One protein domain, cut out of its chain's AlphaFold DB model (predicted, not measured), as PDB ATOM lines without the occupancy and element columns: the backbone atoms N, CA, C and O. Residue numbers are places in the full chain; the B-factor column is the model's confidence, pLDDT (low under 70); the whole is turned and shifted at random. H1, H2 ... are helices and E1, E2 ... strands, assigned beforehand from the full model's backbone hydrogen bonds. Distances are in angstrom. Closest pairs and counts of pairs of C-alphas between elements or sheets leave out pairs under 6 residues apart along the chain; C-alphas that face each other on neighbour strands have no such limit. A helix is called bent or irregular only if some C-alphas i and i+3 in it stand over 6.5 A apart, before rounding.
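What this domain is: This is residues 181 to 195 and 319 to 439 of the 439 residues of an uncharacterized protein of Burkholderiales bacterium JOSHI_001 (UniProt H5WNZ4). Two groups of helices meet where H3 comes near H5: in one, H1 packs on both H3, which it crosses at a steep tilt, and H6, to which it runs nearly antiparallel; in the other, H4 crosses H5, with a small hairpin of E1 and E2 packing on H4 through E1. The last 25 residues, 415 to 439, are a tail that folds back from H6 toward the beginning of H5, and its residues 432 to 439 stick out. The printed part has 136 residues, with six named helices and two named strands in the order H1 E1 E2 H2 H3 H4 H5 H6; the sheet, E1 - E2, is antiparallel and the class is mostly helix. The whole is compact, with a radius of gyration of the C-alphas of 15.0 A and spans of 39 by 39 by 27 A.

Where its parts are: H1, residues 182 to 192, begins at C-alpha 182, (3.512, 33.948, 4.667), and is 15.2 A long. After the cut come E1, residues 319 to 322, E2, residues 325 to 328, and H2, residues 329 to 332. H3, residues 336 to 348, is 18.1 A long, and H4, residues 355 to 366, is 16.5 A long. H5, residues 379 to 396, is the longest helix at 25.6 A, with a kink of 26 degrees near residue 386; it is irregular, but only just, with C-alphas 384 and 387 6.54 A apart. H6, residues 404 to 414, is 15.5 A long and ends at C-alpha 414, (4.671, 28.870, -9.743).

How they stand to each other: H1 touches H3 at a steep tilt of 43 degrees, the same way; their closest C-alphas, of Met 187 and Ala 340, are 5.2 A apart. H1 also touches H6, at a shallow tilt of 19 degrees, opposite ways, with the closest C-alphas, of Ala 190 and Ala 413, 5.4 A apart. In the hairpin of E1 and E2, N 320 and O 327 are 2.7 A apart and N 327 and O 320 are 2.9 A apart, both within hydrogen-bond range. The closest C-alphas of E1 and H4, of Ile 320 and Gln 357, are 5.8 A apart. H2 is close to but not clearly touching H3, H4 and H5; its closest C-alphas to H5, of Phe 332 and Glu 386, are 6.6 A apart. H3 and H5 are close but not clearly touching, with the C-alphas of Gly 338 and Ala 390 closest at 6.1 A. H5 touches H4 with residues 388 to 396 alone, at a steep tilt of 54 degrees, opposite ways; the closest C-alphas, of Ala 359 and Tyr 393, are 5.5 A apart. H4 and H6 are apart. In H1, H3, H4 and H6 every O i to N i+4 pair is within hydrogen-bond range; in H5 12 of 14 are, and H2 is too short for such a pair.

The domain as a whole: The C-alphas farthest apart, of Pro 368 and Asp 437, are 44.5 A apart. Residues 196 to 318 are not printed, and C-alphas 195 and 319 are 25.7 A apart across the cut. The link from H4 to H5, residues 367 to 378, is long. Mean pLDDT of the printed part is 81.0, and it is under 70 in 33 residues, among them 349 to 354, 398 to 409 and 423 to 434.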
ATOM      1  N   THR A 181       7.405  36.593   5.969       91.19
ATOM      2  CA  THR A 181       5.956  36.657   5.790       91.19
ATOM      3  C   THR A 181       5.444  35.343   5.211       91.19
ATOM      4  O   THR A 181       6.197  34.575   4.608       91.19
ATOM      5  N   ALA A 182       4.140  35.088   5.338       90.75
ATOM      6  CA  ALA A 182       3.512  33.948   4.667       90.75
ATOM      7  C   ALA A 182       3.691  34.017   3.136       90.75
ATOM      8  O   ALA A 182       3.945  32.997   2.508       90.75
ATOM      9  N   GLU A 183       3.649  35.222   2.549       90.12
ATOM     10  CA  GLU A 183       3.921  35.415   1.119       90.12
ATOM     11  C   GLU A 183       5.346  34.984   0.748       90.12
ATOM     12  O   GLU A 183       5.538  34.301  -0.256       90.12
ATOM     13  N   GLU A 184       6.347  35.366   1.544       92.44
ATOM     14  CA  GLU A 184       7.738  34.976   1.293       92.44
ATOM     15  C   GLU A 184       7.943  33.476   1.440       92.44
ATOM     16  O   GLU A 184       8.609  32.888   0.592       92.44
ATOM     17  N   ARG A 185       7.332  32.844   2.451       92.69
ATOM     18  CA  ARG A 185       7.324  31.382   2.575       92.69
ATOM     19  C   ARG A 185       6.782  30.734   1.307       92.69
ATOM     20  O   ARG A 185       7.448  29.863   0.751       92.69
ATOM     21  N   ASP A 186       5.600  31.144   0.856       90.56
ATOM     22  CA  ASP A 186       4.927  30.526  -0.290       90.56
ATOM     23  C   ASP A 186       5.749  30.726  -1.577       90.56
ATOM     24  O   ASP A 186       5.985  29.782  -2.332       90.56
ATOM     25  N   MET A 187       6.277  31.938  -1.778       89.31
ATOM     26  CA  MET A 187       7.164  32.287  -2.890       89.31
ATOM     27  C   MET A 187       8.453  31.450  -2.902       89.31
ATOM     28  O   MET A 187       8.826  30.894  -3.936       89.31
ATOM     29  N   ILE A 188       9.153  31.389  -1.765       91.00
ATOM     30  CA  ILE A 188      10.431  30.682  -1.621       91.00
ATOM     31  C   ILE A 188      10.220  29.179  -1.790       91.00
ATOM     32  O   ILE A 188      10.983  28.533  -2.506       91.00
ATOM     33  N   THR A 189       9.164  28.638  -1.184       88.81
ATOM     34  CA  THR A 189       8.825  27.216  -1.265       88.81
ATOM     35  C   THR A 189       8.560  26.803  -2.709       88.81
ATOM     36  O   THR A 189       9.233  25.900  -3.210       88.81
ATOM     37  N   ALA A 190       7.679  27.520  -3.412       84.06
ATOM     38  CA  ALA A 190       7.365  27.244  -4.813       84.06
ATOM     39  C   ALA A 190       8.596  27.353  -5.727       84.06
ATOM     40  O   ALA A 190       8.736  26.601  -6.691       84.06
ATOM     41  N   MET A 191       9.512  28.282  -5.438       81.94
ATOM     42  CA  MET A 191      10.752  28.398  -6.201       81.94
ATOM     43  C   MET A 191      11.690  27.211  -5.922       81.94
ATOM     44  O   MET A 191      12.172  26.585  -6.867       81.94
ATOM     45  N   SER A 192      11.873  26.850  -4.648       80.12
ATOM     46  CA  SER A 192      12.795  25.792  -4.210       80.12
ATOM     47  C   SER A 192      12.482  24.404  -4.782       80.12
ATOM     48  O   SER A 192      13.403  23.616  -4.978       80.12
ATOM     49  N   GLU A 193      11.225  24.117  -5.149       75.69
ATOM     50  CA  GLU A 193      10.841  22.866  -5.832       75.69
ATOM     51  C   GLU A 193      11.593  22.634  -7.159       75.69
ATOM     52  O   GLU A 193      11.683  21.503  -7.654       75.69
ATOM     53  N   ASN A 194      12.117  23.706  -7.761       69.06
ATOM     54  CA  ASN A 194      12.886  23.645  -9.000       69.06
ATOM     55  C   ASN A 194      14.398  23.538  -8.787       69.06
ATOM     56  O   ASN A 194      15.098  23.266  -9.762       69.06
ATOM     57  N   GLU A 195      14.876  23.720  -7.555       74.00
ATOM     58  CA  GLU A 195      16.294  23.727  -7.204       74.00
ATOM     59  C   GLU A 195      16.700  22.391  -6.571       74.00
ATOM     60  O   GLU A 195      16.979  21.416  -7.271       74.00
ATOM     61  N   GLY A 319      16.700  48.069  -8.093       92.12
ATOM     62  CA  GLY A 319      16.400  49.332  -8.763       92.12
ATOM     63  C   GLY A 319      16.115  49.145 -10.253       92.12
ATOM     64  O   GLY A 319      16.769  48.343 -10.930       92.12
ATOM     65  N   ILE A 320      15.101  49.859 -10.729       93.62
ATOM     66  CA  ILE A 320      14.613  49.889 -12.102       93.62
ATOM     67  C   ILE A 320      14.452  51.346 -12.518       93.62
ATOM     68  O   ILE A 320      13.650  52.086 -11.945       93.62
ATOM     69  N   ASP A 321      15.185  51.725 -13.557       94.88
ATOM     70  CA  ASP A 321      15.215  53.082 -14.081       94.88
ATOM     71  C   ASP A 321      13.962  53.374 -14.911       94.88
ATOM     72  O   ASP A 321      13.643  52.660 -15.867       94.88
ATOM     73  N   VAL A 322      13.277  54.475 -14.614       93.75
ATOM     74  CA  VAL A 322      12.197  55.018 -15.447       93.75
ATOM     75  C   VAL A 322      12.451  56.500 -15.690       93.75
ATOM     76  O   VAL A 322      12.016  57.391 -14.963       93.75
ATOM     77  N   GLY A 323      13.156  56.790 -16.783       88.75
ATOM     78  CA  GLY A 323      13.558  58.155 -17.106       88.75
ATOM     79  C   GLY A 323      14.634  58.654 -16.144       88.75
ATOM     80  O   GLY A 323      15.790  58.287 -16.303       88.75
ATOM     81  N   LYS A 324      14.262  59.530 -15.203       91.00
ATOM     82  CA  LYS A 324      15.181  60.122 -14.211       91.00
ATOM     83  C   LYS A 324      14.988  59.570 -12.794       91.00
ATOM     84  O   LYS A 324      15.714  59.976 -11.894       91.00
ATOM     85  N   ASP A 325      13.973  58.734 -12.612       94.88
ATOM     86  CA  ASP A 325      13.559  58.192 -11.324       94.88
ATOM     87  C   ASP A 325      13.900  56.693 -11.285       94.88
ATOM     88  O   ASP A 325      13.907  56.033 -12.328       94.88
ATOM     89  N   GLU A 326      14.168  56.159 -10.093       95.06
ATOM     90  CA  GLU A 326      14.442  54.736  -9.854       95.06
ATOM     91  C   GLU A 326      13.369  54.160  -8.921       95.06
ATOM     92  O   GLU A 326      13.023  54.760  -7.898       95.06
ATOM     93  N   PHE A 327      12.842  52.986  -9.267       94.56
ATOM     94  CA  PHE A 327      11.828  52.269  -8.489       94.56
ATOM     95  C   PHE A 327      12.277  50.839  -8.199       94.56
ATOM     96  O   PHE A 327      13.058  50.265  -8.951       94.56
ATOM     97  N   ALA A 328      11.766  50.231  -7.132       94.00
ATOM     98  CA  ALA A 328      12.050  48.832  -6.849       94.00
ATOM     99  C   ALA A 328      11.289  47.929  -7.831       94.00
ATOM    100  O   ALA A 328      10.153  48.218  -8.213       94.00
ATOM    101  N   ALA A 329      11.862  46.784  -8.199       93.31
ATOM    102  CA  ALA A 329      11.192  45.819  -9.066       93.31
ATOM    103  C   ALA A 329       9.822  45.372  -8.511       93.31
ATOM    104  O   ALA A 329       8.857  45.219  -9.263       93.31
ATOM    105  N   GLY A 330       9.720  45.235  -7.186       92.06
ATOM    106  CA  GLY A 330       8.483  44.921  -6.473       92.06
ATOM    107  C   GLY A 330       7.430  46.036  -6.475       92.06
ATOM    108  O   GLY A 330       6.290  45.768  -6.107       92.06
ATOM    109  N   ASP A 331       7.765  47.260  -6.900       93.56
ATOM    110  CA  ASP A 331       6.776  48.333  -7.080       93.56
ATOM    111  C   ASP A 331       5.932  48.109  -8.351       93.56
ATOM    112  O   ASP A 331       4.748  48.464  -8.393       93.56
ATOM    113  N   PHE A 332       6.530  47.481  -9.374       94.38
ATOM    114  CA  PHE A 332       5.876  47.132 -10.640       94.38
ATOM    115  C   PHE A 332       5.132  45.797 -10.598       94.38
ATOM    116  O   PHE A 332       4.148  45.626 -11.313       94.38
ATOM    117  N   ILE A 333       5.640  44.840  -9.816       92.06
ATOM    118  CA  ILE A 333       5.092  43.488  -9.698       92.06
ATOM    119  C   ILE A 333       4.777  43.194  -8.233       92.06
ATOM    120  O   ILE A 333       5.667  42.961  -7.411       92.06
ATOM    121  N   THR A 334       3.485  43.182  -7.918       91.38
ATOM    122  CA  THR A 334       2.963  43.048  -6.554       91.38
ATOM    123  C   THR A 334       2.382  41.664  -6.262       91.38
ATOM    124  O   THR A 334       2.315  41.269  -5.093       91.38
ATOM    125  N   SER A 335       2.005  40.920  -7.305       91.19
ATOM    126  CA  SER A 335       1.537  39.536  -7.231       91.19
ATOM    127  C   SER A 335       2.616  38.596  -6.690       91.19
ATOM    128  O   SER A 335       3.816  38.746  -6.946       91.19
ATOM    129  N   THR A 336       2.183  37.575  -5.951       91.19
ATOM    130  CA  THR A 336       3.084  36.590  -5.342       91.19
ATOM    131  C   THR A 336       3.819  35.782  -6.410       91.19
ATOM    132  O   THR A 336       5.035  35.610  -6.311       91.19
ATOM    133  N   ARG A 337       3.129  35.357  -7.481       89.69
ATOM    134  CA  ARG A 337       3.781  34.679  -8.614       89.69
ATOM    135  C   ARG A 337       4.819  35.568  -9.285       89.69
ATOM    136  O   ARG A 337       5.911  35.107  -9.613       89.69
ATOM    137  N   GLY A 338       4.494  36.840  -9.489       89.62
ATOM    138  CA  GLY A 338       5.397  37.790 -10.113       89.62
ATOM    139  C   GLY A 338       6.690  37.994  -9.317       89.62
ATOM    140  O   GLY A 338       7.781  37.910  -9.884       89.62
ATOM    141  N   LYS A 339       6.587  38.163  -7.993       91.56
ATOM    142  CA  LYS A 339       7.759  38.229  -7.103       91.56
ATOM    143  C   LYS A 339       8.561  36.925  -7.107       91.56
ATOM    144  O   LYS A 339       9.789  36.972  -7.170       91.56
ATOM    145  N   ALA A 340       7.894  35.769  -7.154       89.75
ATOM    146  CA  ALA A 340       8.558  34.476  -7.341       89.75
ATOM    147  C   ALA A 340       9.378  34.417  -8.638       89.75
ATOM    148  O   ALA A 340      10.477  33.870  -8.639       89.75
ATOM    149  N   MET A 341       8.892  35.002  -9.738       87.31
ATOM    150  CA  MET A 341       9.655  35.060 -10.991       87.31
ATOM    151  C   MET A 341      10.896  35.954 -10.890       87.31
ATOM    152  O   MET A 341      11.920  35.637 -11.508       87.31
ATOM    153  N   LEU A 342      10.820  37.056 -10.133       89.75
ATOM    154  CA  LEU A 342      11.980  37.902  -9.829       89.75
ATOM    155  C   LEU A 342      13.016  37.111  -9.016       89.75
ATOM    156  O   LEU A 342      14.189  37.086  -9.391       89.75
ATOM    157  N   LEU A 343      12.580  36.410  -7.962       89.88
ATOM    158  CA  LEU A 343      13.435  35.547  -7.143       89.88
ATOM    159  C   LEU A 343      14.083  34.422  -7.968       89.88
ATOM    160  O   LEU A 343      15.301  34.269  -7.934       89.88
ATOM    161  N   ASP A 344      13.296  33.675  -8.746       86.06
ATOM    162  CA  ASP A 344      13.778  32.576  -9.596       86.06
ATOM    163  C   ASP A 344      14.871  33.060 -10.558       86.06
ATOM    164  O   ASP A 344      15.927  32.442 -10.676       86.06
ATOM    165  N   SER A 345      14.676  34.221 -11.187       83.81
ATOM    166  CA  SER A 345      15.685  34.807 -12.078       83.81
ATOM    167  C   SER A 345      16.920  35.304 -11.318       83.81
ATOM    168  O   SER A 345      18.027  35.250 -11.847       83.81
ATOM    169  N   SER A 346      16.753  35.768 -10.078       86.56
ATOM    170  CA  SER A 346      17.855  36.202  -9.212       86.56
ATOM    171  C   SER A 346      18.724  35.037  -8.720       86.56
ATOM    172  O   SER A 346      19.924  35.216  -8.509       86.56
ATOM    173  N   VAL A 347      18.147  33.844  -8.560       83.50
ATOM    174  CA  VAL A 347      18.881  32.621  -8.193       83.50
ATOM    175  C   VAL A 347      19.489  31.948  -9.426       83.50
ATOM    176  O   VAL A 347      20.668  31.611  -9.425       83.50
ATOM    177  N   ASN A 348      18.736  31.835 -10.522       76.06
ATOM    178  CA  ASN A 348      19.136  31.047 -11.693       76.06
ATOM    179  C   ASN A 348      19.777  31.826 -12.851       76.06
ATOM    180  O   ASN A 348      20.249  31.213 -13.809       76.06
ATOM    181  N   GLY A 349      19.706  33.158 -12.862       64.75
ATOM    182  CA  GLY A 349      20.020  33.965 -14.048       64.75
ATOM    183  C   GLY A 349      21.486  34.376 -14.203       64.75
ATOM    184  O   GLY A 349      21.892  34.756 -15.305       64.75
ATOM    185  N   GLY A 350      22.287  34.308 -13.134       56.38
ATOM    186  CA  GLY A 350      23.636  34.885 -13.114       56.38
ATOM    187  C   GLY A 350      23.657  36.401 -13.425       56.38
ATOM    188  O   GLY A 350      22.605  37.038 -13.501       56.38
ATOM    189  N   PRO A 351      24.838  37.015 -13.628       44.19
ATOM    190  CA  PRO A 351      25.025  38.474 -13.693       44.19
ATOM    191  C   PRO A 351      24.545  39.162 -14.993       44.19
ATOM    192  O   PRO A 351      25.070  40.202 -15.376       44.19
ATOM    193  N   ALA A 352      23.526  38.641 -15.684       44.66
ATOM    194  CA  ALA A 352      22.875  39.368 -16.781       44.66
ATOM    195  C   ALA A 352      21.747  40.260 -16.241       44.66
ATOM    196  O   ALA A 352      20.553  40.035 -16.467       44.66
ATOM    197  N   GLU A 353      22.174  41.278 -15.504       53.56
ATOM    198  CA  GLU A 353      21.384  42.429 -15.098       53.56
ATOM    199  C   GLU A 353      20.705  43.082 -16.316       53.56
ATOM    200  O   GLU A 353      21.347  43.350 -17.328       53.56
ATOM    201  N   GLY A 354      19.388  43.313 -16.240       64.38
ATOM    202  CA  GLY A 354      18.658  44.120 -17.230       64.38
ATOM    203  C   GLY A 354      17.471  43.454 -17.934       64.38
ATOM    204  O   GLY A 354      16.794  44.119 -18.713       64.38
ATOM    205  N   THR A 355      17.148  42.180 -17.673       79.19
ATOM    206  CA  THR A 355      15.963  41.541 -18.295       79.19
ATOM    207  C   THR A 355      14.647  42.139 -17.794       79.19
ATOM    208  O   THR A 355      13.776  42.450 -18.605       79.19
ATOM    209  N   PHE A 356      14.521  42.380 -16.485       90.00
ATOM    210  CA  PHE A 356      13.335  43.046 -15.943       90.00
ATOM    211  C   PHE A 356      13.266  44.520 -16.367       90.00
ATOM    212  O   PHE A 356      12.234  44.959 -16.865       90.00
ATOM    213  N   GLN A 357      14.395  45.239 -16.327       91.88
ATOM    214  CA  GLN A 357      14.520  46.590 -16.893       91.88
ATOM    215  C   GLN A 357      14.058  46.641 -18.359       91.88
ATOM    216  O   GLN A 357      13.326  47.539 -18.759       91.88
ATOM    217  N   SER A 358      14.441  45.652 -19.171       90.75
ATOM    218  CA  SER A 358      14.034  45.566 -20.578       90.75
ATOM    219  C   SER A 358      12.531  45.335 -20.736       90.75
ATOM    220  O   SER A 358      11.922  45.891 -21.650       90.75
ATOM    221  N   ALA A 359      11.920  44.536 -19.855       92.75
ATOM    222  CA  ALA A 359      10.474  44.340 -19.836       92.75
ATOM    223  C   ALA A 359       9.739  45.642 -19.475       92.75
ATOM    224  O   ALA A 359       8.768  45.986 -20.146       92.75
ATOM    225  N   VAL A 360      10.249  46.401 -18.500       95.12
ATOM    226  CA  VAL A 360       9.710  47.713 -18.104       95.12
ATOM    227  C   VAL A 360       9.874  48.750 -19.222       95.12
ATOM    228  O   VAL A 360       8.912  49.430 -19.580       95.12
ATOM    229  N   ASN A 361      11.046  48.816 -19.858       95.06
ATOM    230  CA  ASN A 361      11.288  49.696 -21.006       95.06
ATOM    231  C   ASN A 361      10.322  49.390 -22.160       95.06
ATOM    232  O   ASN A 361       9.720  50.302 -22.727       95.06
ATOM    233  N   TRP A 362      10.139  48.107 -22.488       95.56
ATOM    234  CA  TRP A 362       9.171  47.675 -23.497       95.56
ATOM    235  C   TRP A 362       7.736  48.038 -23.099       95.56
ATOM    236  O   TRP A 362       6.989  48.561 -23.924       95.56
ATOM    237  N   PHE A 363       7.362  47.823 -21.834       96.75
ATOM    238  CA  PHE A 363       6.033  48.155 -21.329       96.75
ATOM    239  C   PHE A 363       5.709  49.635 -21.553       96.75
ATOM    240  O   PHE A 363       4.662  49.931 -22.125       96.75
ATOM    241  N   TYR A 364       6.613  50.554 -21.196       96.81
ATOM    242  CA  TYR A 364       6.395  51.991 -21.395       96.81
ATOM    243  C   TYR A 364       6.427  52.415 -22.867       96.81
ATOM    244  O   TYR A 364       5.703  53.333 -23.248       96.81
ATOM    245  N   GLN A 365       7.200  51.732 -23.718       95.62
ATOM    246  CA  GLN A 365       7.142  51.945 -25.170       95.62
ATOM    247  C   GLN A 365       5.780  51.537 -25.748       95.62
ATOM    248  O   GLN A 365       5.233  52.240 -26.595       95.62
ATOM    249  N   SER A 366       5.215  50.420 -25.286       95.94
ATOM    250  CA  SER A 366       3.901  49.929 -25.722       95.94
ATOM    251  C   SER A 366       2.723  50.621 -25.026       95.94
ATOM    252  O   SER A 366       1.607  50.590 -25.540       95.94
ATOM    253  N   ASN A 367       2.956  51.277 -23.886       95.56
ATOM    254  CA  ASN A 367       1.943  51.956 -23.080       95.56
ATOM    255  C   ASN A 367       2.387  53.389 -22.726       95.56
ATOM    256  O   ASN A 367       2.536  53.715 -21.549       95.56
ATOM    257  N   PRO A 368       2.551  54.293 -23.712       94.81
ATOM    258  CA  PRO A 368       3.125  55.627 -23.489       94.81
ATOM    259  C   PRO A 368       2.274  56.552 -22.601       94.81
ATOM    260  O   PRO A 368       2.733  57.620 -22.209       94.81
ATOM    261  N   LYS A 369       1.026  56.165 -22.303       93.81
ATOM    262  CA  LYS A 369       0.112  56.894 -21.409       93.81
ATOM    263  C   LYS A 369       0.126  56.383 -19.964       93.81
ATOM    264  O   LYS A 369      -0.529  56.994 -19.131       93.81
ATOM    265  N   ALA A 370       0.802  55.268 -19.677       94.94
ATOM    266  CA  ALA A 370       0.886  54.743 -18.319       94.94
ATOM    267  C   ALA A 370       1.689  55.701 -17.422       94.94
ATOM    268  O   ALA A 370       2.700  56.264 -17.853       94.94
ATOM    269  N   GLY A 371       1.255  55.867 -16.169       94.06
ATOM    270  CA  GLY A 371       1.998  56.636 -15.172       94.06
ATOM    271  C   GLY A 371       3.409  56.074 -14.967       94.06
ATOM    272  O   GLY A 371       3.598  54.858 -14.888       94.06
ATOM    273  N   LYS A 372       4.412  56.956 -14.900       94.62
ATOM    274  CA  LYS A 372       5.822  56.563 -14.716       94.62
ATOM    275  C   LYS A 372       6.148  56.092 -13.301       94.62
ATOM    276  O   LYS A 372       7.109  55.357 -13.138       94.62
ATOM    277  N   ASP A 373       5.363  56.520 -12.317       94.69
ATOM    278  CA  ASP A 373       5.469  56.042 -10.944       94.69
ATOM    279  C   ASP A 373       4.552  54.821 -10.761       94.69
ATOM    280  O   ASP A 373       3.329  54.992 -10.684       94.69
ATOM    281  N   PRO A 374       5.100  53.593 -10.701       93.19
ATOM    282  CA  PRO A 374       4.300  52.394 -10.505       93.19
ATOM    283  C   PRO A 374       3.641  52.339  -9.127       93.19
ATOM    284  O   PRO A 374       2.668  51.608  -8.968       93.19
ATOM    285  N   LYS A 375       4.103  53.098  -8.122       91.69
ATOM    286  CA  LYS A 375       3.458  53.168  -6.797       91.69
ATOM    287  C   LYS A 375       2.131  53.911  -6.860       91.69
ATOM    288  O   LYS A 375       1.227  53.587  -6.095       91.69
ATOM    289  N   ALA A 376       2.017  54.853  -7.793       93.00
ATOM    290  CA  ALA A 376       0.838  55.682  -7.997       93.00
ATOM    291  C   ALA A 376      -0.235  55.039  -8.894       93.00
ATOM    292  O   ALA A 376      -1.290  55.642  -9.075       93.00
ATOM    293  N   TRP A 377       0.008  53.846  -9.454       92.38
ATOM    294  CA  TRP A 377      -1.001  53.136 -10.244       92.38
ATOM    295  C   TRP A 377      -2.230  52.798  -9.397       92.38
ATOM    296  O   TRP A 377      -2.098  52.200  -8.324       92.38
ATOM    297  N   SER A 378      -3.418  53.138  -9.905       92.44
ATOM    298  CA  SER A 378      -4.688  52.733  -9.295       92.44
ATOM    299  C   SER A 378      -4.862  51.209  -9.318       92.44
ATOM    300  O   SER A 378      -4.168  50.497 -10.050       92.44
ATOM    301  N   ALA A 379      -5.825  50.683  -8.559       90.19
ATOM    302  CA  ALA A 379      -6.149  49.257  -8.590       90.19
ATOM    303  C   ALA A 379      -6.514  48.779 -10.012       90.19
ATOM    304  O   ALA A 379      -6.082  47.707 -10.439       90.19
ATOM    305  N   GLU A 380      -7.253  49.592 -10.772       92.19
ATOM    306  CA  GLU A 380      -7.624  49.314 -12.164       92.19
ATOM    307  C   GLU A 380      -6.409  49.343 -13.098       92.19
ATOM    308  O   GLU A 380      -6.272  48.482 -13.971       92.19
ATOM    309  N   GLU A 381      -5.508  50.313 -12.915       94.00
ATOM    310  CA  GLU A 381      -4.256  50.388 -13.668       94.00
ATOM    311  C   GLU A 381      -3.362  49.183 -13.373       94.00
ATOM    312  O   GLU A 381      -2.875  48.553 -14.309       94.00
ATOM    313  N   ARG A 382      -3.207  48.787 -12.104       93.62
ATOM    314  CA  ARG A 382      -2.443  47.591 -11.714       93.62
ATOM    315  C   ARG A 382      -3.023  46.319 -12.318       93.62
ATOM    316  O   ARG A 382      -2.284  45.560 -12.941       93.62
ATOM    317  N   ALA A 383      -4.337  46.122 -12.195       91.62
ATOM    318  CA  ALA A 383      -5.038  44.973 -12.766       91.62
ATOM    319  C   ALA A 383      -4.845  44.863 -14.289       91.62
ATOM    320  O   ALA A 383      -4.843  43.764 -14.840       91.62
ATOM    321  N   LYS A 384      -4.649  45.997 -14.971       93.81
ATOM    322  CA  LYS A 384      -4.385  46.057 -16.409       93.81
ATOM    323  C   LYS A 384      -2.905  45.896 -16.768       93.81
ATOM    324  O   LYS A 384      -2.590  45.212 -17.740       93.81
ATOM    325  N   TYR A 385      -2.005  46.578 -16.066       95.25
ATOM    326  CA  TYR A 385      -0.609  46.750 -16.471       95.25
ATOM    327  C   TYR A 385       0.317  45.655 -15.958       95.25
ATOM    328  O   TYR A 385       1.177  45.194 -16.710       95.25
ATOM    329  N   GLU A 386       0.135  45.216 -14.711       94.31
ATOM    330  CA  GLU A 386       1.016  44.217 -14.108       94.31
ATOM    331  C   GLU A 386       1.006  42.888 -14.886       94.31
ATOM    332  O   GLU A 386       2.099  42.412 -15.193       94.31
ATOM    333  N   PRO A 387      -0.145  42.320 -15.314       92.62
ATOM    334  CA  PRO A 387      -0.145  41.083 -16.101       92.62
ATOM    335  C   PRO A 387       0.640  41.202 -17.414       92.62
ATOM    336  O   PRO A 387       1.426  40.323 -17.749       92.62
ATOM    337  N   ILE A 388       0.510  42.331 -18.123       93.19
ATOM    338  CA  ILE A 388       1.237  42.590 -19.379       93.19
ATOM    339  C   ILE A 388       2.752  42.584 -19.137       93.19
ATOM    340  O   ILE A 388       3.520  41.997 -19.908       93.19
ATOM    341  N   LEU A 389       3.191  43.250 -18.067       93.12
ATOM    342  CA  LEU A 389       4.598  43.310 -17.693       93.12
ATOM    343  C   LEU A 389       5.119  41.945 -17.221       93.12
ATOM    344  O   LEU A 389       6.191  41.518 -17.653       93.12
ATOM    345  N   ALA A 390       4.359  41.261 -16.365       89.94
ATOM    346  CA  ALA A 390       4.691  39.951 -15.823       89.94
ATOM    347  C   ALA A 390       4.810  38.902 -16.937       89.94
ATOM    348  O   ALA A 390       5.797  38.169 -16.961       89.94
ATOM    349  N   ASP A 391       3.898  38.891 -17.911       89.19
ATOM    350  CA  ASP A 391       3.953  38.003 -19.077       89.19
ATOM    351  C   ASP A 391       5.162  38.305 -19.964       89.19
ATOM    352  O   ASP A 391       5.890  37.396 -20.382       89.19
ATOM    353  N   ARG A 392       5.438  39.592 -20.219       89.56
ATOM    354  CA  ARG A 392       6.627  39.996 -20.981       89.56
ATOM    355  C   ARG A 392       7.903  39.538 -20.287       89.56
ATOM    356  O   ARG A 392       8.814  39.022 -20.945       89.56
ATOM    357  N   TYR A 393       7.984  39.726 -18.977       88.50
ATOM    358  CA  TYR A 393       9.128  39.293 -18.195       88.50
ATOM    359  C   TYR A 393       9.243  37.768 -18.171       88.50
ATOM    360  O   TYR A 393      10.301  37.234 -18.494       88.50
ATOM    361  N   ALA A 394       8.150  37.048 -17.916       83.38
ATOM    362  CA  ALA A 394       8.096  35.591 -17.964       83.38
ATOM    363  C   ALA A 394       8.605  35.039 -19.302       83.38
ATOM    364  O   ALA A 394       9.321  34.035 -19.319       83.38
ATOM    365  N   ALA A 395       8.276  35.708 -20.413       81.69
ATOM    366  CA  ALA A 395       8.706  35.346 -21.758       81.69
ATOM    367  C   ALA A 395      10.212  35.562 -22.001       81.69
ATOM    368  O   ALA A 395      10.817  34.774 -22.731       81.69
ATOM    369  N   THR A 396      10.808  36.591 -21.391       79.19
ATOM    370  CA  THR A 396      12.154  37.102 -21.724       79.19
ATOM    371  C   THR A 396      13.218  36.879 -20.646       79.19
ATOM    372  O   THR A 396      14.410  37.034 -20.929       79.19
ATOM    373  N   ARG A 397      12.822  36.516 -19.422       74.94
ATOM    374  CA  ARG A 397      13.734  36.283 -18.297       74.94
ATOM    375  C   ARG A 397      14.707  35.142 -18.585       74.94
ATOM    376  O   ARG A 397      14.341  34.120 -19.166       74.94
ATOM    377  N   ARG A 398      15.956  35.321 -18.150       68.88
ATOM    378  CA  ARG A 398      16.989  34.283 -18.206       68.88
ATOM    379  C   ARG A 398      16.918  33.427 -16.948       68.88
ATOM    380  O   ARG A 398      16.968  33.955 -15.844       68.88
ATOM    381  N   VAL A 399      16.858  32.118 -17.141       64.25
ATOM    382  CA  VAL A 399      17.008  31.103 -16.096       64.25
ATOM    383  C   VAL A 399      17.949  30.015 -16.610       64.25
ATOM    384  O   VAL A 399      17.966  29.739 -17.813       64.25
ATOM    385  N   ALA A 400      18.747  29.408 -15.732       56.19
ATOM    386  CA  ALA A 400      19.616  28.283 -16.055       56.19
ATOM    387  C   ALA A 400      18.801  27.034 -16.464       56.19
ATOM    388  O   ALA A 400      18.493  26.180 -15.641       56.19
ATOM    389  N   ALA A 401      18.415  26.941 -17.741       52.78
ATOM    390  CA  ALA A 401      18.238  25.697 -18.500       52.78
ATOM    391  C   ALA A 401      17.888  25.997 -19.977       52.78
ATOM    392  O   ALA A 401      17.043  26.857 -20.231       52.78
ATOM    393  N   PRO A 402      18.444  25.254 -20.958       45.62
ATOM    394  CA  PRO A 402      18.131  25.407 -22.382       45.62
ATOM    395  C   PRO A 402      16.938  24.561 -22.886       45.62
ATOM    396  O   PRO A 402      16.705  24.517 -24.091       45.62
ATOM    397  N   VAL A 403      16.175  23.882 -22.017       48.84
ATOM    398  CA  VAL A 403      15.130  22.914 -22.425       48.84
ATOM    399  C   VAL A 403      13.727  23.340 -21.981       48.84
ATOM    400  O   VAL A 403      13.499  23.695 -20.825       48.84
ATOM    401  N   ALA A 404      12.764  23.276 -22.908       52.22
ATOM    402  CA  ALA A 404      11.364  23.666 -22.697       52.22
ATOM    403  C   ALA A 404      10.692  22.937 -21.514       52.22
ATOM    404  O   ALA A 404       9.855  23.517 -20.823       52.22
ATOM    405  N   GLU A 405      11.105  21.699 -21.240       49.59
ATOM    406  CA  GLU A 405      10.603  20.861 -20.149       49.59
ATOM    407  C   GLU A 405      10.933  21.434 -18.759       49.59
ATOM    408  O   GLU A 405      10.068  21.500 -17.884       49.59
ATOM    409  N   THR A 406      12.143  21.971 -18.569       61.84
ATOM    410  CA  THR A 406      12.543  22.624 -17.312       61.84
ATOM    411  C   THR A 406      11.762  23.916 -17.078       61.84
ATOM    412  O   THR A 406      11.384  24.225 -15.949       61.84
ATOM    413  N   ARG A 407      11.447  24.659 -18.148       64.00
ATOM    414  CA  ARG A 407      10.610  25.866 -18.067       64.00
ATOM    415  C   ARG A 407       9.157  25.532 -17.728       64.00
ATOM    416  O   ARG A 407       8.542  26.248 -16.941       64.00
ATOM    417  N   ALA A 408       8.619  24.444 -18.280       67.06
ATOM    418  CA  ALA A 408       7.276  23.966 -17.959       67.06
ATOM    419  C   ALA A 408       7.164  23.532 -16.489       67.06
ATOM    420  O   ALA A 408       6.209  23.917 -15.817       67.06
ATOM    421  N   LYS A 409       8.170  22.812 -15.966       69.38
ATOM    422  CA  LYS A 409       8.239  22.439 -14.543       69.38
ATOM    423  C   LYS A 409       8.264  23.675 -13.634       69.38
ATOM    424  O   LYS A 409       7.433  23.771 -12.735       69.38
ATOM    425  N   ARG A 410       9.117  24.661 -13.948       70.50
ATOM    426  CA  ARG A 410       9.182  25.940 -13.217       70.50
ATOM    427  C   ARG A 410       7.843  26.669 -13.216       70.50
ATOM    428  O   ARG A 410       7.340  27.046 -12.165       70.50
ATOM    429  N   ASN A 411       7.223  26.827 -14.383       71.62
ATOM    430  CA  ASN A 411       5.931  27.504 -14.490       71.62
ATOM    431  C   ASN A 411       4.815  26.761 -13.741       71.62
ATOM    432  O   ASN A 411       3.931  27.410 -13.192       71.62
ATOM    433  N   LYS A 412       4.865  25.424 -13.695       78.00
ATOM    434  CA  LYS A 412       3.923  24.611 -12.922       78.00
ATOM    435  C   LYS A 412       4.077  24.851 -11.419       78.00
ATOM    436  O   LYS A 412       3.066  25.108 -10.775       78.00
ATOM    437  N   ALA A 413       5.302  24.845 -10.890       76.06
ATOM    438  CA  ALA A 413       5.559  25.136  -9.475       76.06
ATOM    439  C   ALA A 413       5.030  26.528  -9.074       76.06
ATOM    440  O   ALA A 413       4.437  26.709  -8.017       76.06
ATOM    441  N   LEU A 414       5.153  27.508  -9.977       80.69
ATOM    442  CA  LEU A 414       4.671  28.870  -9.743       80.69
ATOM    443  C   LEU A 414       3.159  29.064  -9.949       80.69
ATOM    444  O   LEU A 414       2.613  30.054  -9.475       80.69
ATOM    445  N   SER A 415       2.473  28.156 -10.652       79.50
ATOM    446  CA  SER A 415       1.050  28.318 -11.004       79.50
ATOM    447  C   SER A 415       0.080  28.218  -9.822       79.50
ATOM    448  O   SER A 415      -1.071  28.620  -9.955       79.50
ATOM    449  N   GLY A 416       0.533  27.695  -8.679       80.38
ATOM    450  CA  GLY A 416      -0.244  27.672  -7.438       80.38
ATOM    451  C   GLY A 416      -0.229  29.000  -6.672       80.38
ATOM    452  O   GLY A 416      -0.974  29.151  -5.706       80.38
ATOM    453  N   LEU A 417       0.614  29.955  -7.078       86.50
ATOM    454  CA  LEU A 417       0.725  31.264  -6.440       86.50
ATOM    455  C   LEU A 417      -0.305  32.245  -7.007       86.50
ATOM    456  O   LEU A 417      -0.736  32.132  -8.152       86.50
ATOM    457  N   SER A 418      -0.679  33.243  -6.204       87.25
ATOM    458  CA  SER A 418      -1.596  34.289  -6.657       87.25
ATOM    459  C   SER A 418      -0.962  35.167  -7.739       87.25
ATOM    460  O   SER A 418       0.102  35.761  -7.525       87.25
ATOM    461  N   ASP A 419      -1.693  35.306  -8.846       85.44
ATOM    462  CA  ASP A 419      -1.408  36.215  -9.968       85.44
ATOM    463  C   ASP A 419      -2.140  37.542  -9.854       85.44
ATOM    464  O   ASP A 419      -1.985  38.419 -10.699       85.44
ATOM    465  N   THR A 420      -2.972  37.688  -8.823       86.38
ATOM    466  CA  THR A 420      -3.783  38.887  -8.649       86.38
ATOM    467  C   THR A 420      -2.883  40.029  -8.181       86.38
ATOM    468  O   THR A 420      -2.269  39.900  -7.113       86.38
ATOM    469  N   PRO A 421      -2.797  41.143  -8.935       83.88
ATOM    470  CA  PRO A 421      -2.102  42.337  -8.476       83.88
ATOM    471  C   PRO A 421      -2.714  42.824  -7.167       83.88
ATOM    472  O   PRO A 421      -3.937  42.829  -7.001       83.88
ATOM    473  N   LYS A 422      -1.872  43.234  -6.225       82.62
ATOM    474  CA  LYS A 422      -2.343  43.788  -4.957       82.62
ATOM    475  C   LYS A 422      -2.681  45.268  -5.188       82.62
ATOM    476  O   LYS A 422      -1.846  45.991  -5.734       82.62
ATOM    477  N   PRO A 423      -3.903  45.716  -4.835       61.72
ATOM    478  CA  PRO A 423      -4.417  47.038  -5.210       61.72
ATOM    479  C   PRO A 423      -3.622  48.186  -4.584       61.72
ATOM    480  O   PRO A 423      -3.543  49.266  -5.163       61.72
ATOM    481  N   ASP A 424      -2.959  47.923  -3.462       56.44
ATOM    482  CA  ASP A 424      -2.153  48.913  -2.783       56.44
ATOM    483  C   ASP A 424      -0.675  48.626  -3.044       56.44
ATOM    484  O   ASP A 424      -0.177  47.539  -2.738       56.44
ATOM    485  N   GLY A 425       0.070  49.652  -3.468       46.38
ATOM    486  CA  GLY A 425       1.528  49.723  -3.304       46.38
ATOM    487  C   GLY A 425       1.941  49.791  -1.828       46.38
ATOM    488  O   GLY A 425       2.936  50.427  -1.480       46.38
ATOM    489  N   LEU A 426       1.155  49.183  -0.932       43.72
ATOM    490  CA  LEU A 426       1.541  48.944   0.433       43.72
ATOM    491  C   LEU A 426       2.836  48.152   0.357       43.72
ATOM    492  O   LEU A 426       2.885  46.993  -0.059       43.72
ATOM    493  N   ALA A 427       3.880  48.797   0.849       41.78
ATOM    494  CA  ALA A 427       4.895  48.197   1.686       41.78
ATOM    495  C   ALA A 427       4.237  47.358   2.811       41.78
ATOM    496  O   ALA A 427       4.392  47.654   3.994       41.78
ATOM    497  N   SER A 428       3.432  46.352   2.453       42.81
ATOM    498  CA  SER A 428       2.670  45.514   3.355       42.81
ATOM    499  C   SER A 428       3.686  44.686   4.110       42.81
ATOM    500  O   SER A 428       4.260  43.754   3.553       42.81
ATOM    501  N   GLN A 429       3.933  45.097   5.352       50.69
ATOM    502  CA  GLN A 429       4.610  44.303   6.370       50.69
ATOM    503  C   GLN A 429       5.896  43.658   5.862       50.69
ATOM    504  O   GLN A 429       6.093  42.454   5.999       50.69
ATOM    505  N   ARG A 430       6.775  44.455   5.242       57.53
ATOM    506  CA  ARG A 430       8.125  43.959   4.993       57.53
ATOM    507  C   ARG A 430       8.720  43.581   6.351       57.53
ATOM    508  O   ARG A 430       8.688  44.428   7.251       57.53
ATOM    509  N   PRO A 431       9.213  42.347   6.512       63.72
ATOM    510  CA  PRO A 431       9.830  41.934   7.756       63.72
ATOM    511  C   PRO A 431      10.996  42.866   8.088       63.72
ATOM    512  O   PRO A 431      11.530  43.571   7.220       63.72
ATOM    513  N   ALA A 432      11.373  42.911   9.365       59.88
ATOM    514  CA  ALA A 432      12.498  43.730   9.783       59.88
ATOM    515  C   ALA A 432      13.737  43.290   8.991       59.88
ATOM    516  O   ALA A 432      14.165  42.142   9.086       59.88
ATOM    517  N   ARG A 433      14.323  44.214   8.216       63.78
ATOM    518  CA  ARG A 433      15.535  43.939   7.418       63.78
ATOM    519  C   ARG A 433      16.708  43.468   8.284       63.78
ATOM    520  O   ARG A 433      17.591  42.794   7.782       63.78
ATOM    521  N   ASN A 434      16.665  43.800   9.576       63.47
ATOM    522  CA  ASN A 434      17.585  43.337  10.607       63.47
ATOM    523  C   ASN A 434      16.846  42.341  11.505       63.47
ATOM    524  O   ASN A 434      16.503  42.642  12.652       63.47
ATOM    525  N   CYS A 435      16.516  41.183  10.946       73.31
ATOM    526  CA  CYS A 435      15.968  40.085  11.718       73.31
ATOM    527  C   CYS A 435      17.113  39.441  12.525       73.31
ATOM    528  O   CYS A 435      18.053  38.920  11.918       73.31
ATOM    529  N   PRO A 436      17.038  39.391  13.870       69.44
ATOM    530  CA  PRO A 436      18.104  38.815  14.696       69.44
ATOM    531  C   PRO A 436      18.365  37.334  14.376       69.44
ATOM    532  O   PRO A 436      19.475  36.839  14.554       69.44
ATOM    533  N   ASP A 437      17.356  36.638  13.850       74.94
ATOM    534  CA  ASP A 437      17.444  35.240  13.443       74.94
ATOM    535  C   ASP A 437      18.066  35.016  12.065       74.94
ATOM    536  O   ASP A 437      18.494  33.894  11.785       74.94
ATOM    537  N   CYS A 438      18.145  36.046  11.218       76.44
ATOM    538  CA  CYS A 438      18.653  35.953   9.850       76.44
ATOM    539  C   CYS A 438      19.907  36.785   9.572       76.44
ATOM    540  O   CYS A 438      20.515  36.566   8.525       76.44
ATOM    541  N   GLY A 439      20.362  37.586  10.543       58.88
ATOM    542  CA  GLY A 439      21.592  38.376  10.449       58.88
ATOM    543  C   GLY A 439      21.349  39.691   9.738       58.88
ATOM    544  O   GLY A 439      21.523  39.711   8.499       58.88
TER     545      GLY A 439